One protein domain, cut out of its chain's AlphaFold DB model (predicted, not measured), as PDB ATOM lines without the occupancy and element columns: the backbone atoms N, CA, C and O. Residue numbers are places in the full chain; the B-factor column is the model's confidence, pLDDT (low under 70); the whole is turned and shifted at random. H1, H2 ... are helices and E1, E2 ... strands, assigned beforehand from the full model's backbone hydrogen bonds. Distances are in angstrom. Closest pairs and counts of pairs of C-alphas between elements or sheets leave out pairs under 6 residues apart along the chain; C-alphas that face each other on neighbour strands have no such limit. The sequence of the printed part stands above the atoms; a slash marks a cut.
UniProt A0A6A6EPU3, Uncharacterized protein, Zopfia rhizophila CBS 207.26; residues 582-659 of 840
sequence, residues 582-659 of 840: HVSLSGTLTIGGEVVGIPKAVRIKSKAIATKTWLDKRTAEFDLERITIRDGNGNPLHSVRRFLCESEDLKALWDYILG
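Overview. This is residues 582 to 659 of the 840 residues of an uncharacterized protein of Zopfia rhizophila CBS 207.26 (UniProt A0A6A6EPU3). A long two-stranded hairpin, E1 and E2, lies across a gap from a small three-stranded sheet, E3, E4 and E5, and the helix H1 packs on the hairpin and fills the gap at one end. At the other end of the gap, the long link of residues 606 to 618 joins the hairpin to the sheet. The printed part has 78 residues, with five named strands followed by one named helix, in the order E1, E2, E3, E4, E5, H1, and its class is mixed, helices and strands. Both sheets are antiparallel, and the larger one runs E3, E4, E5. The whole is compact, with a radius of gyration of the C-alphas of 12.3 A, and the C-alphas span 34 by 23 by 20 A.

Arrangement. Residues 582 to 583 make a short antiparallel pairing with residues 589 to 590 of E1, which is residues 588 to 595. E1 and E2, residues 598 to 605, form a hairpin over a tight link of 2 residues. They are antiparallel neighbours at 160 degrees; N 591 and O 602 are within hydrogen-bond range at 2.9 A, and so are N 600 and O 593 at 2.8 A. A long link of 13 residues leads to E3, residues 619 to 622. E3, E4 at residues 626 to 630 and E5 at residues 636 to 641 are a meander, each strand the antiparallel neighbour of the one before. E3 and E5 are its edge strands and E4 is the inner strand. In the hairpin of E3 and E4, at 163 degrees, N 621 and O 628 are 2.8 A apart, within hydrogen-bond range. In the hairpin of E4 and E5, at 164 degrees, N 627 and O 640 are within range at 2.9 A. The two sheets stay apart: E1 and E3 are only just apart, with their closest C-alphas 8.4 A from each other. H1, residues 648 to 658, has 4 pairs of C-alphas within 8 A with E1, the closest being those of Val 595 and Tyr 656 at 6.5 A. It has 4 such pairs with E2 too, the closest being the C-alphas of Val 602 and Leu 650 at 6.0 A. H1 is on the sheet of E3, E4 and E5 but only grazes it, with its residues 650 to 658; the closest C-alphas of E3 and H1 are those of Phe 622 and Trp 654, 7.2 A apart. In H1 every O i to N i+4 pair is within hydrogen-bond range.

Along the chain. E1 begins with C-alpha 588 at (77.714, 106.335, 100.771) and is 21.2 A long from first to last C-alpha. E2 measures 22.7 A in the same way. E3, of four residues, spans 9.9 A and begins with C-alpha 619 at (75.523, 105.943, 87.616). E4 is 12.5 A long and E5 13.5 A. H1 is 15.2 A long and ends with C-alpha 658 at (67.759, 91.975, 86.089).

Size, cuts and confidence. The two C-alphas farthest apart are those of Val 596 and Thr 613, at 34.7 A. The printed part has no cut. The link from E2 to E3 is long, the link from E5 to H1 is short, and the other links are tight. The mean pLDDT of the printed part is 79.7. Confidence is under 70 at 11 residues: 585 to 586, 595, 598, 607 and 611 to 616.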
ATOM      1  N   HIS A 582      71.790 107.918  94.787       78.19
ATOM      2  CA  HIS A 582      72.180 109.022  95.661       78.19
ATOM      3  C   HIS A 582      73.569 108.766  96.232       78.19
ATOM      4  O   HIS A 582      73.792 107.757  96.896       78.19
ATOM      5  N   VAL A 583      74.487 109.714  96.082       76.50
ATOM      6  CA  VAL A 583      75.848 109.586  96.608       76.50
ATOM      7  C   VAL A 583      76.089 110.675  97.637       76.50
ATOM      8  O   VAL A 583      75.981 111.859  97.337       76.50
ATOM      9  N   SER A 584      76.436 110.297  98.863       76.12
ATOM     10  CA  SER A 584      76.876 111.274  99.856       76.12
ATOM     11  C   SER A 584      78.322 111.720  99.603       76.12
ATOM     12  O   SER A 584      79.150 110.961  99.094       76.12
ATOM     13  N   LEU A 585      78.674 112.903 100.117       66.44
ATOM     14  CA  LEU A 585      80.067 113.377 100.196       66.44
ATOM     15  C   LEU A 585      80.995 112.405 100.953       66.44
ATOM     16  O   LEU A 585      82.206 112.433 100.778       66.44
ATOM     17  N   SER A 586      80.434 111.527 101.789       69.75
ATOM     18  CA  SER A 586      81.174 110.492 102.519       69.75
ATOM     19  C   SER A 586      81.363 109.182 101.741       69.75
ATOM     20  O   SER A 586      81.872 108.216 102.308       69.75
ATOM     21  N   GLY A 587      80.940 109.112 100.473       77.94
ATOM     22  CA  GLY A 587      81.030 107.897  99.657       77.94
ATOM     23  C   GLY A 587      79.995 106.834 100.017       77.94
ATOM     24  O   GLY A 587      80.221 105.647  99.806       77.94
ATOM     25  N   THR A 588      78.862 107.232 100.601       82.75
ATOM     26  CA  THR A 588      77.714 106.335 100.771       82.75
ATOM     27  C   THR A 588      76.805 106.469  99.564       82.75
ATOM     28  O   THR A 588      76.148 107.493  99.385       82.75
ATOM     29  N   LEU A 589      76.768 105.418  98.759       83.00
ATOM     30  CA  LEU A 589      75.796 105.231  97.705       83.00
ATOM     31  C   LEU A 589      74.500 104.686  98.292       83.00
ATOM     32  O   LEU A 589      74.543 103.684  98.996       83.00
ATOM     33  N   THR A 590      73.364 105.295  97.986       85.19
ATOM     34  CA  THR A 590      72.040 104.734  98.251       85.19
ATOM     35  C   THR A 590      71.383 104.440  96.913       85.19
ATOM     36  O   THR A 590      71.175 105.355  96.118       85.19
ATOM     37  N   ILE A 591      71.076 103.167  96.679       84.25
ATOM     38  CA  ILE A 591      70.300 102.698  95.532       84.25
ATOM     39  C   ILE A 591      68.898 102.412  96.061       84.25
ATOM     40  O   ILE A 591      68.741 101.557  96.934       84.25
ATOM     41  N   GLY A 592      67.909 103.175  95.602       78.56
ATOM     42  CA  GLY A 592      66.503 102.988  95.959       78.56
ATOM     43  C   GLY A 592      65.717 102.408  94.789       78.56
ATOM     44  O   GLY A 592      65.910 102.837  93.654       78.56
ATOM     45  N   GLY A 593      64.835 101.453  95.069       76.12
ATOM     46  CA  GLY A 593      63.905 100.882  94.099       76.12
ATOM     47  C   GLY A 593      62.731 100.201  94.794       76.12
ATOM     48  O   GLY A 593      62.796  99.891  95.980       76.12
ATOM     49  N   GLU A 594      61.644  99.987  94.068       72.31
ATOM     50  CA  GLU A 594      60.477  99.261  94.564       72.31
ATOM     51  C   GLU A 594      60.568  97.808  94.092       72.31
ATOM     52  O   GLU A 594      60.686  97.560  92.897       72.31
ATOM     53  N   VAL A 595      60.569  96.851  95.020       69.31
ATOM     54  CA  VAL A 595      60.622  95.412  94.723       69.31
ATOM     55  C   VAL A 595      59.299  94.812  95.177       69.31
ATOM     56  O   VAL A 595      59.041  94.746  96.377       69.31
ATOM     57  N   VAL A 596      58.453  94.405  94.225       77.75
ATOM     58  CA  VAL A 596      57.119  93.823  94.492       77.75
ATOM     59  C   VAL A 596      56.255  94.739  95.383       77.75
ATOM     60  O   VAL A 596      55.734  94.324  96.412       77.75
ATOM     61  N   GLY A 597      56.150  96.027  95.043       71.94
ATOM     62  CA  GLY A 597      55.335  96.979  95.814       71.94
ATOM     63  C   GLY A 597      55.997  97.529  97.087       71.94
ATOM     64  O   GLY A 597      55.433  98.392  97.758       71.94
ATOM     65  N   ILE A 598      57.181  97.024  97.460       60.47
ATOM     66  CA  ILE A 598      57.866  97.400  98.702       60.47
ATOM     67  C   ILE A 598      59.089  98.265  98.371       60.47
ATOM     68  O   ILE A 598      60.012  97.791  97.699       60.47
ATOM     69  N   PRO A 599      59.164  99.516  98.863       71.81
ATOM     70  CA  PRO A 599      60.337 100.356  98.670       71.81
ATOM     71  C   PRO A 599      61.531  99.780  99.440       71.81
ATOM     72  O   PRO A 599      61.546  99.733 100.671       71.81
ATOM     73  N   LYS A 600      62.566  99.371  98.706       73.88
ATOM     74  CA  LYS A 600      63.851  98.928  99.244       73.88
ATOM     75  C   LYS A 600      64.930  99.958  98.932       73.88
ATOM     76  O   LYS A 600      65.026 100.488  97.829       73.88
ATOM     77  N   ALA A 601      65.778 100.236  99.918       77.69
ATOM     78  CA  ALA A 601      66.929 101.110  99.750       77.69
ATOM     79  C   ALA A 601      68.176 100.434 100.305       77.69
ATOM     80  O   ALA A 601      68.237 100.091 101.485       77.69
ATOM     81  N   VAL A 602      69.195 100.290  99.464       80.19
ATOM     82  CA  VAL A 602      70.448  99.643  99.843       80.19
ATOM     83  C   VAL A 602      71.576 100.654  99.862       80.19
ATOM     84  O   VAL A 602      71.701 101.487  98.963       80.19
ATOM     85  N   ARG A 603      72.411 100.582 100.904       84.19
ATOM     86  CA  ARG A 603      73.545 101.487 101.093       84.19
ATOM     87  C   ARG A 603      74.870 100.782 100.844       84.19
ATOM     88  O   ARG A 603      75.278  99.943 101.641       84.19
ATOM     89  N   ILE A 604      75.579 101.191  99.798       81.44
ATOM     90  CA  ILE A 604      76.944 100.747  99.507       81.44
ATOM     91  C   ILE A 604      77.896 101.847  99.967       81.44
ATOM     92  O   ILE A 604      77.840 102.975  99.486       81.44
ATOM     93  N   LYS A 605      78.775 101.546 100.925       79.12
ATOM     94  CA  LYS A 605      79.770 102.509 101.412       79.12
ATOM     95  C   LYS A 605      81.122 102.222 100.785       79.12
ATOM     96  O   LYS A 605      81.737 101.208 101.091       79.12
ATOM     97  N   SER A 606      81.603 103.139  99.956       77.19
ATOM     98  CA  SER A 606      82.948 103.083  99.397       77.19
ATOM     99  C   SER A 606      83.455 104.491  99.111       77.19
ATOM    100  O   SER A 606      82.804 105.280  98.427       77.19
ATOM    101  N   LYS A 607      84.654 104.813  99.610       67.88
ATOM    102  CA  LYS A 607      85.281 106.129  99.397       67.88
ATOM    103  C   LYS A 607      85.518 106.426  97.913       67.88
ATOM    104  O   LYS A 607      85.433 107.582  97.523       67.88
ATOM    105  N   ALA A 608      85.727 105.398  97.086       76.94
ATOM    106  CA  ALA A 608      85.873 105.546  95.636       76.94
ATOM    107  C   ALA A 608      84.604 106.088  94.954       76.94
ATOM    108  O   ALA A 608      84.680 106.660  93.872       76.94
ATOM    109  N   ILE A 609      83.440 105.937  95.596       80.12
ATOM    110  CA  ILE A 609      82.161 106.422  95.078       80.12
ATOM    111  C   ILE A 609      81.943 107.901  95.433       80.12
ATOM    112  O   ILE A 609      81.189 108.577  94.734       80.12
ATOM    113  N   ALA A 610      82.615 108.424  96.472       79.62
ATOM    114  CA  ALA A 610      82.415 109.783  96.975       79.62
ATOM    115  C   ALA A 610      82.498 110.821  95.854       79.62
ATOM    116  O   ALA A 610      83.420 110.817  95.035       79.62
ATOM    117  N   THR A 611      81.507 111.701  95.796       62.78
ATOM    118  CA  THR A 611      81.457 112.786  94.816       62.78
ATOM    119  C   THR A 611      82.573 113.780  95.110       62.78
ATOM    120  O   THR A 611      82.652 114.297  96.226       62.78
ATOM    121  N   LYS A 612      83.424 114.079  94.122       60.81
ATOM    122  CA  LYS A 612      84.492 115.086  94.287       60.81
ATOM    123  C   LYS A 612      83.925 116.504  94.342       60.81
ATOM    124  O   LYS A 612      84.510 117.389  94.954       60.81
ATOM    125  N   THR A 613      82.774 116.707  93.704       57.53
ATOM    126  CA  THR A 613      82.010 117.956  93.720       57.53
ATOM    127  C   THR A 613      80.517 117.639  93.710       57.53
ATOM    128  O   THR A 613      80.124 116.539  93.343       57.53
ATOM    129  N   TRP A 614      79.669 118.599  94.068       49.00
ATOM    130  CA  TRP A 614      78.211 118.425  94.046       49.00
ATOM    131  C   TRP A 614      77.620 118.279  92.626       49.00
ATOM    132  O   TRP A 614      76.461 117.905  92.493       49.00
ATOM    133  N   LEU A 615      78.417 118.539  91.579       50.56
ATOM    134  CA  LEU A 615      78.068 118.344  90.163       50.56
ATOM    135  C   LEU A 615      78.430 116.940  89.638       50.56
ATOM    136  O   LEU A 615      78.097 116.590  88.510       50.56
ATOM    137  N   ASP A 616      79.146 116.147  90.435       67.50
ATOM    138  CA  ASP A 616      79.665 114.833  90.059       67.50
ATOM    139  C   ASP A 616      78.523 113.797  90.053       67.50
ATOM    140  O   ASP A 616      78.138 113.268  91.098       67.50
ATOM    141  N   LYS A 617      77.936 113.535  88.877       77.56
ATOM    142  CA  LYS A 617      76.871 112.533  88.711       77.56
ATOM    143  C   LYS A 617      77.479 111.126  88.764       77.56
ATOM    144  O   LYS A 617      78.485 110.859  88.116       77.56
ATOM    145  N   ARG A 618      76.871 110.208  89.518       81.62
ATOM    146  CA  ARG A 618      77.228 108.778  89.497       81.62
ATOM    147  C   ARG A 618      76.111 107.984  88.847       81.62
ATOM    148  O   ARG A 618      74.939 108.302  89.024       81.62
ATOM    149  N   THR A 619      76.478 106.928  88.138       85.31
ATOM    150  CA  THR A 619      75.523 105.943  87.616       85.31
ATOM    151  C   THR A 619      75.872 104.564  88.158       85.31
ATOM    152  O   THR A 619      77.033 104.291  88.460       85.31
ATOM    153  N   ALA A 620      74.865 103.713  88.335       86.88
ATOM    154  CA  ALA A 620      75.052 102.306  88.661       86.88
ATOM    155  C   ALA A 620      74.598 101.476  87.462       86.88
ATOM    156  O   ALA A 620      73.472 101.627  86.992       86.88
ATOM    157  N   GLU A 621      75.490 100.628  86.972       88.12
ATOM    158  CA  GLU A 621      75.224  99.644  85.933       88.12
ATOM    159  C   GLU A 621      75.134  98.267  86.592       88.12
ATOM    160  O   GLU A 621      76.015  97.888  87.368       88.12
ATOM    161  N   PHE A 622      74.053  97.545  86.314       88.06
ATOM    162  CA  PHE A 622      73.798  96.213  86.851       88.06
ATOM    163  C   PHE A 622      74.078  95.191  85.754       88.06
ATOM    164  O   PHE A 622      73.466  95.257  84.691       88.06
ATOM    165  N   ASP A 623      74.980  94.249  86.016       89.44
ATOM    166  CA  ASP A 623      75.185  93.061  85.188       89.44
ATOM    167  C   ASP A 623      74.949  91.789  86.030       89.44
ATOM    168  O   ASP A 623      74.742  91.877  87.243       89.44
ATOM    169  N   LEU A 624      74.920  90.603  85.411       88.31
ATOM    170  CA  LEU A 624      74.627  89.338  86.109       88.31
ATOM    171  C   LEU A 624      75.624  89.016  87.244       88.31
ATOM    172  O   LEU A 624      75.263  88.330  88.200       88.31
ATOM    173  N   GLU A 625      76.857  89.528  87.183       90.38
ATOM    174  CA  GLU A 625      77.960  89.147  88.075       90.38
ATOM    175  C   GLU A 625      78.438  90.267  89.012       90.38
ATOM    176  O   GLU A 625      78.998  89.991  90.079       90.38
ATOM    177  N   ARG A 626      78.255  91.536  88.644       92.38
ATOM    178  CA  ARG A 626      78.664  92.735  89.384       92.38
ATOM    179  C   ARG A 626      77.722  93.941  89.190       92.38
ATOM    180  O   ARG A 626      77.123  94.156  88.144       92.38
ATOM    181  N   ILE A 627      77.667  94.795  90.211       90.56
ATOM    182  CA  ILE A 627      77.169  96.171  90.104       90.56
ATOM    183  C   ILE A 627      78.385  97.063  89.904       90.56
ATOM    184  O   ILE A 627      79.265  97.077  90.766       90.56
ATOM    185  N   THR A 628      78.442  97.815  88.807       91.38
ATOM    186  CA  THR A 628      79.529  98.758  88.520       91.38
ATOM    187  C   THR A 628      79.046 100.193  88.666       91.38
ATOM    188  O   THR A 628      78.141 100.645  87.974       91.38
ATOM    189  N   ILE A 629      79.674 100.931  89.576       90.31
ATOM    190  CA  ILE A 629      79.435 102.353  89.793       90.31
ATOM    191  C   ILE A 629      80.383 103.144  88.911       90.31
ATOM    192  O   ILE A 629      81.601 102.979  89.015       90.31
ATOM    193  N   ARG A 630      79.830 104.015  88.070       89.00
ATOM    194  CA  ARG A 630      80.578 104.853  87.133       89.00
ATOM    195  C   ARG A 630      80.489 106.331  87.503       89.00
ATOM    196  O   ARG A 630      79.516 106.769  88.124       89.00
ATOM    197  N   ASP A 631      81.517 107.091  87.143       85.31
ATOM    198  CA  ASP A 631      81.499 108.553  87.213       85.31
ATOM    199  C   ASP A 631      80.605 109.176  86.124       85.31
ATOM    200  O   ASP A 631      80.003 108.471  85.308       85.31
ATOM    201  N   GLY A 632      80.507 110.508  86.120       75.75
ATOM    202  CA  GLY A 632      79.702 111.254  85.150       75.75
ATOM    203  C   GLY A 632      80.201 111.127  83.707       75.75
ATOM    204  O   GLY A 632      79.442 111.413  82.787       75.75
ATOM    205  N   ASN A 633      81.435 110.648  83.517       77.81
ATOM    206  CA  ASN A 633      82.057 110.386  82.221       77.81
ATOM    207  C   ASN A 633      81.952 108.903  81.814       77.81
ATOM    208  O   ASN A 633      82.467 108.517  80.770       77.81
ATOM    209  N   GLY A 634      81.315 108.057  82.632       79.56
ATOM    210  CA  GLY A 634      81.176 106.624  82.376       79.56
ATOM    211  C   GLY A 634      82.367 105.762  82.819       79.56
ATOM    212  O   GLY A 634      82.342 104.551  82.587       79.56
ATOM    213  N   ASN A 635      83.384 106.307  83.494       81.69
ATOM    214  CA  ASN A 635      84.519 105.512  83.980       81.69
ATOM    215  C   ASN A 635      84.146 104.723  85.243       81.69
ATOM    216  O   ASN A 635      83.526 105.289  86.147       81.69
ATOM    217  N   PRO A 636      84.544 103.444  85.368       87.81
ATOM    218  CA  PRO A 636      84.243 102.636  86.546       87.81
ATOM    219  C   PRO A 636      85.051 103.102  87.768       87.81
ATOM    220  O   PRO A 636      86.275 103.205  87.728       87.81
ATOM    221  N   LEU A 637      84.362 103.341  88.882       82.38
ATOM    222  CA  LEU A 637      84.944 103.764  90.161       82.38
ATOM    223  C   LEU A 637      84.982 102.635  91.183       82.38
ATOM    224  O   LEU A 637      85.904 102.531  91.991       82.38
ATOM    225  N   HIS A 638      83.930 101.822  91.192       88.50
ATOM    226  CA  HIS A 638      83.759 100.751  92.154       88.50
ATOM    227  C   HIS A 638      82.882  99.660  91.556       88.50
ATOM    228  O   HIS A 638      81.882  99.972  90.918       88.50
ATOM    229  N   SER A 639      83.220  98.399  91.806       90.12
ATOM    230  CA  SER A 639      82.375  97.273  91.421       90.12
ATOM    231  C   SER A 639      82.163  96.352  92.612       90.12
ATOM    232  O   SER A 639      83.118  96.004  93.305       90.12
ATOM    233  N   VAL A 640      80.920  95.937  92.830       89.06
ATOM    234  CA  VAL A 640      80.551  94.939  93.839       89.06
ATOM    235  C   VAL A 640      80.187  93.663  93.100       89.06
ATOM    236  O   VAL A 640      79.253  93.685  92.311       89.06
ATOM    237  N   ARG A 641      80.916  92.566  93.326       90.12
ATOM    238  CA  ARG A 641      80.578  91.261  92.736       90.12
ATOM    239  C   ARG A 641      79.447  90.598  93.518       90.12
ATOM    240  O   ARG A 641      79.437  90.646  94.747       90.12
ATOM    241  N   ARG A 642      78.533  89.941  92.810       86.12
ATOM    242  CA  ARG A 642      77.292  89.371  93.344       86.12
ATOM    243  C   ARG A 642      77.546  88.309  94.405       86.12
ATOM    244  O   ARG A 642      76.975  88.372  95.488       86.12
ATOM    245  N   PHE A 643      78.470  87.390  94.131       85.94
ATOM    246  CA  PHE A 643      78.837  86.315  95.059       85.94
ATOM    247  C   PHE A 643      79.593  86.805  96.307       85.94
ATOM    248  O   PHE A 643      79.625  86.102  97.309       85.94
ATOM    249  N   LEU A 644      80.182  88.009  96.265       81.44
ATOM    250  CA  LEU A 644      80.838  88.648  97.418       81.44
ATOM    251  C   LEU A 644      79.900  89.594  98.177       81.44
ATOM    252  O   LEU A 644      80.310  90.229  99.147       81.44
ATOM    253  N   CYS A 645      78.659  89.750  97.717       82.50
ATOM    254  CA  CYS A 645      77.704  90.625  98.362       82.50
ATOM    255  C   CYS A 645      77.112  89.933  99.597       82.50
ATOM    256  O   CYS A 645      76.417  88.930  99.479       82.50
ATOM    257  N   GLU A 646      77.350  90.484 100.787       80.81
ATOM    258  CA  GLU A 646      76.764  89.978 102.043       80.81
ATOM    259  C   GLU A 646      75.334  90.499 102.296       80.81
ATOM    260  O   GLU A 646      74.674  90.077 103.241       80.81
ATOM    261  N   SER A 647      74.842  91.449 101.488       84.19
ATOM    262  CA  SER A 647      73.532  92.082 101.684       84.19
ATOM    263  C   SER A 647      72.449  91.374 100.874       84.19
ATOM    264  O   SER A 647      72.375  91.535  99.657       84.19
ATOM    265  N   GLU A 648      71.567  90.648 101.562       81.88
ATOM    266  CA  GLU A 648      70.413  89.978 100.941       81.88
ATOM    267  C   GLU A 648      69.440  90.967 100.278       81.88
ATOM    268  O   GLU A 648      68.921  90.695  99.200       81.88
ATOM    269  N   ASP A 649      69.270  92.172 100.834       79.31
ATOM    270  CA  ASP A 649      68.476  93.225 100.185       79.31
ATOM    271  C   ASP A 649      69.104  93.730  98.882       79.31
ATOM    272  O   ASP A 649      68.374  94.055  97.944       79.31
ATOM    273  N   LEU A 650      70.441  93.778  98.795       81.69
ATOM    274  CA  LEU A 650      71.119  94.135  97.549       81.69
ATOM    275  C   LEU A 650      70.945  93.045  96.504       81.69
ATOM    276  O   LEU A 650      70.672  93.379  95.360       81.69
ATOM    277  N   LYS A 651      71.072  91.769  96.889       84.00
ATOM    278  CA  LYS A 651      70.834  90.635  95.983       84.00
ATOM    279  C   LYS A 651      69.395  90.624  95.474       84.00
ATOM    280  O   LYS A 651      69.199  90.543  94.271       84.00
ATOM    281  N   ALA A 652      68.412  90.812  96.354       81.69
ATOM    282  CA  ALA A 652      67.000  90.856  95.978       81.69
ATOM    283  C   ALA A 652      66.672  92.031  95.040       81.69
ATOM    284  O   ALA A 652      65.968  91.856  94.048       81.69
ATOM    285  N   LEU A 653      67.203  93.227  95.321       79.94
ATOM    286  CA  LEU A 653      67.058  94.381  94.429       79.94
ATOM    287  C   LEU A 653      67.736  94.120  93.077       79.94
ATOM    288  O   LEU A 653      67.199  94.467  92.035       79.94
ATOM    289  N   TRP A 654      68.901  93.482  93.089       87.75
ATOM    290  CA  TRP A 654      69.653  93.126  91.893       87.75
ATOM    291  C   TRP A 654      68.915  92.099  91.027       87.75
ATOM    292  O   TRP A 654      68.822  92.292  89.818       87.75
ATOM    293  N   ASP A 655      68.335  91.059  91.630       84.94
ATOM    294  CA  ASP A 655      67.509  90.076  90.924       84.94
ATOM    295  C   ASP A 655      66.269  90.689  90.289       84.94
ATOM    296  O   ASP A 655      65.960  90.423  89.128       84.94
ATOM    297  N   TYR A 656      65.602  91.569  91.031       82.81
ATOM    298  CA  TYR A 656      64.454  92.304  90.530       82.81
ATOM    299  C   TYR A 656      64.824  93.181  89.324       82.81
ATOM    300  O   TYR A 656      64.133  93.173  88.308       82.81
ATOM    301  N   ILE A 657      65.947  93.904  89.405       80.88
ATOM    302  CA  ILE A 657      66.420  94.792  88.331       80.88
ATOM    303  C   ILE A 657      66.776  94.014  87.060       80.88
ATOM    304  O   ILE A 657      66.510  94.490  85.953       80.88
ATOM    305  N   LEU A 658      67.380  92.834  87.211       85.56
ATOM    306  CA  LEU A 658      67.759  91.975  86.089       85.56
ATOM    307  C   LEU A 658      66.617  91.081  85.592       85.56
ATOM    308  O   LEU A 658      66.777  90.431  84.563       85.56
ATOM    309  N   GLY A 659      65.475  91.063  86.286       85.38
ATOM    310  CA  GLY A 659      64.347  90.198  85.948       85.38
ATOM    311  C   GLY A 659      64.650  88.709  86.130       85.38
ATOM    312  O   GLY A 659      64.058  87.890  85.443       85.38
TER     313      GLY A 659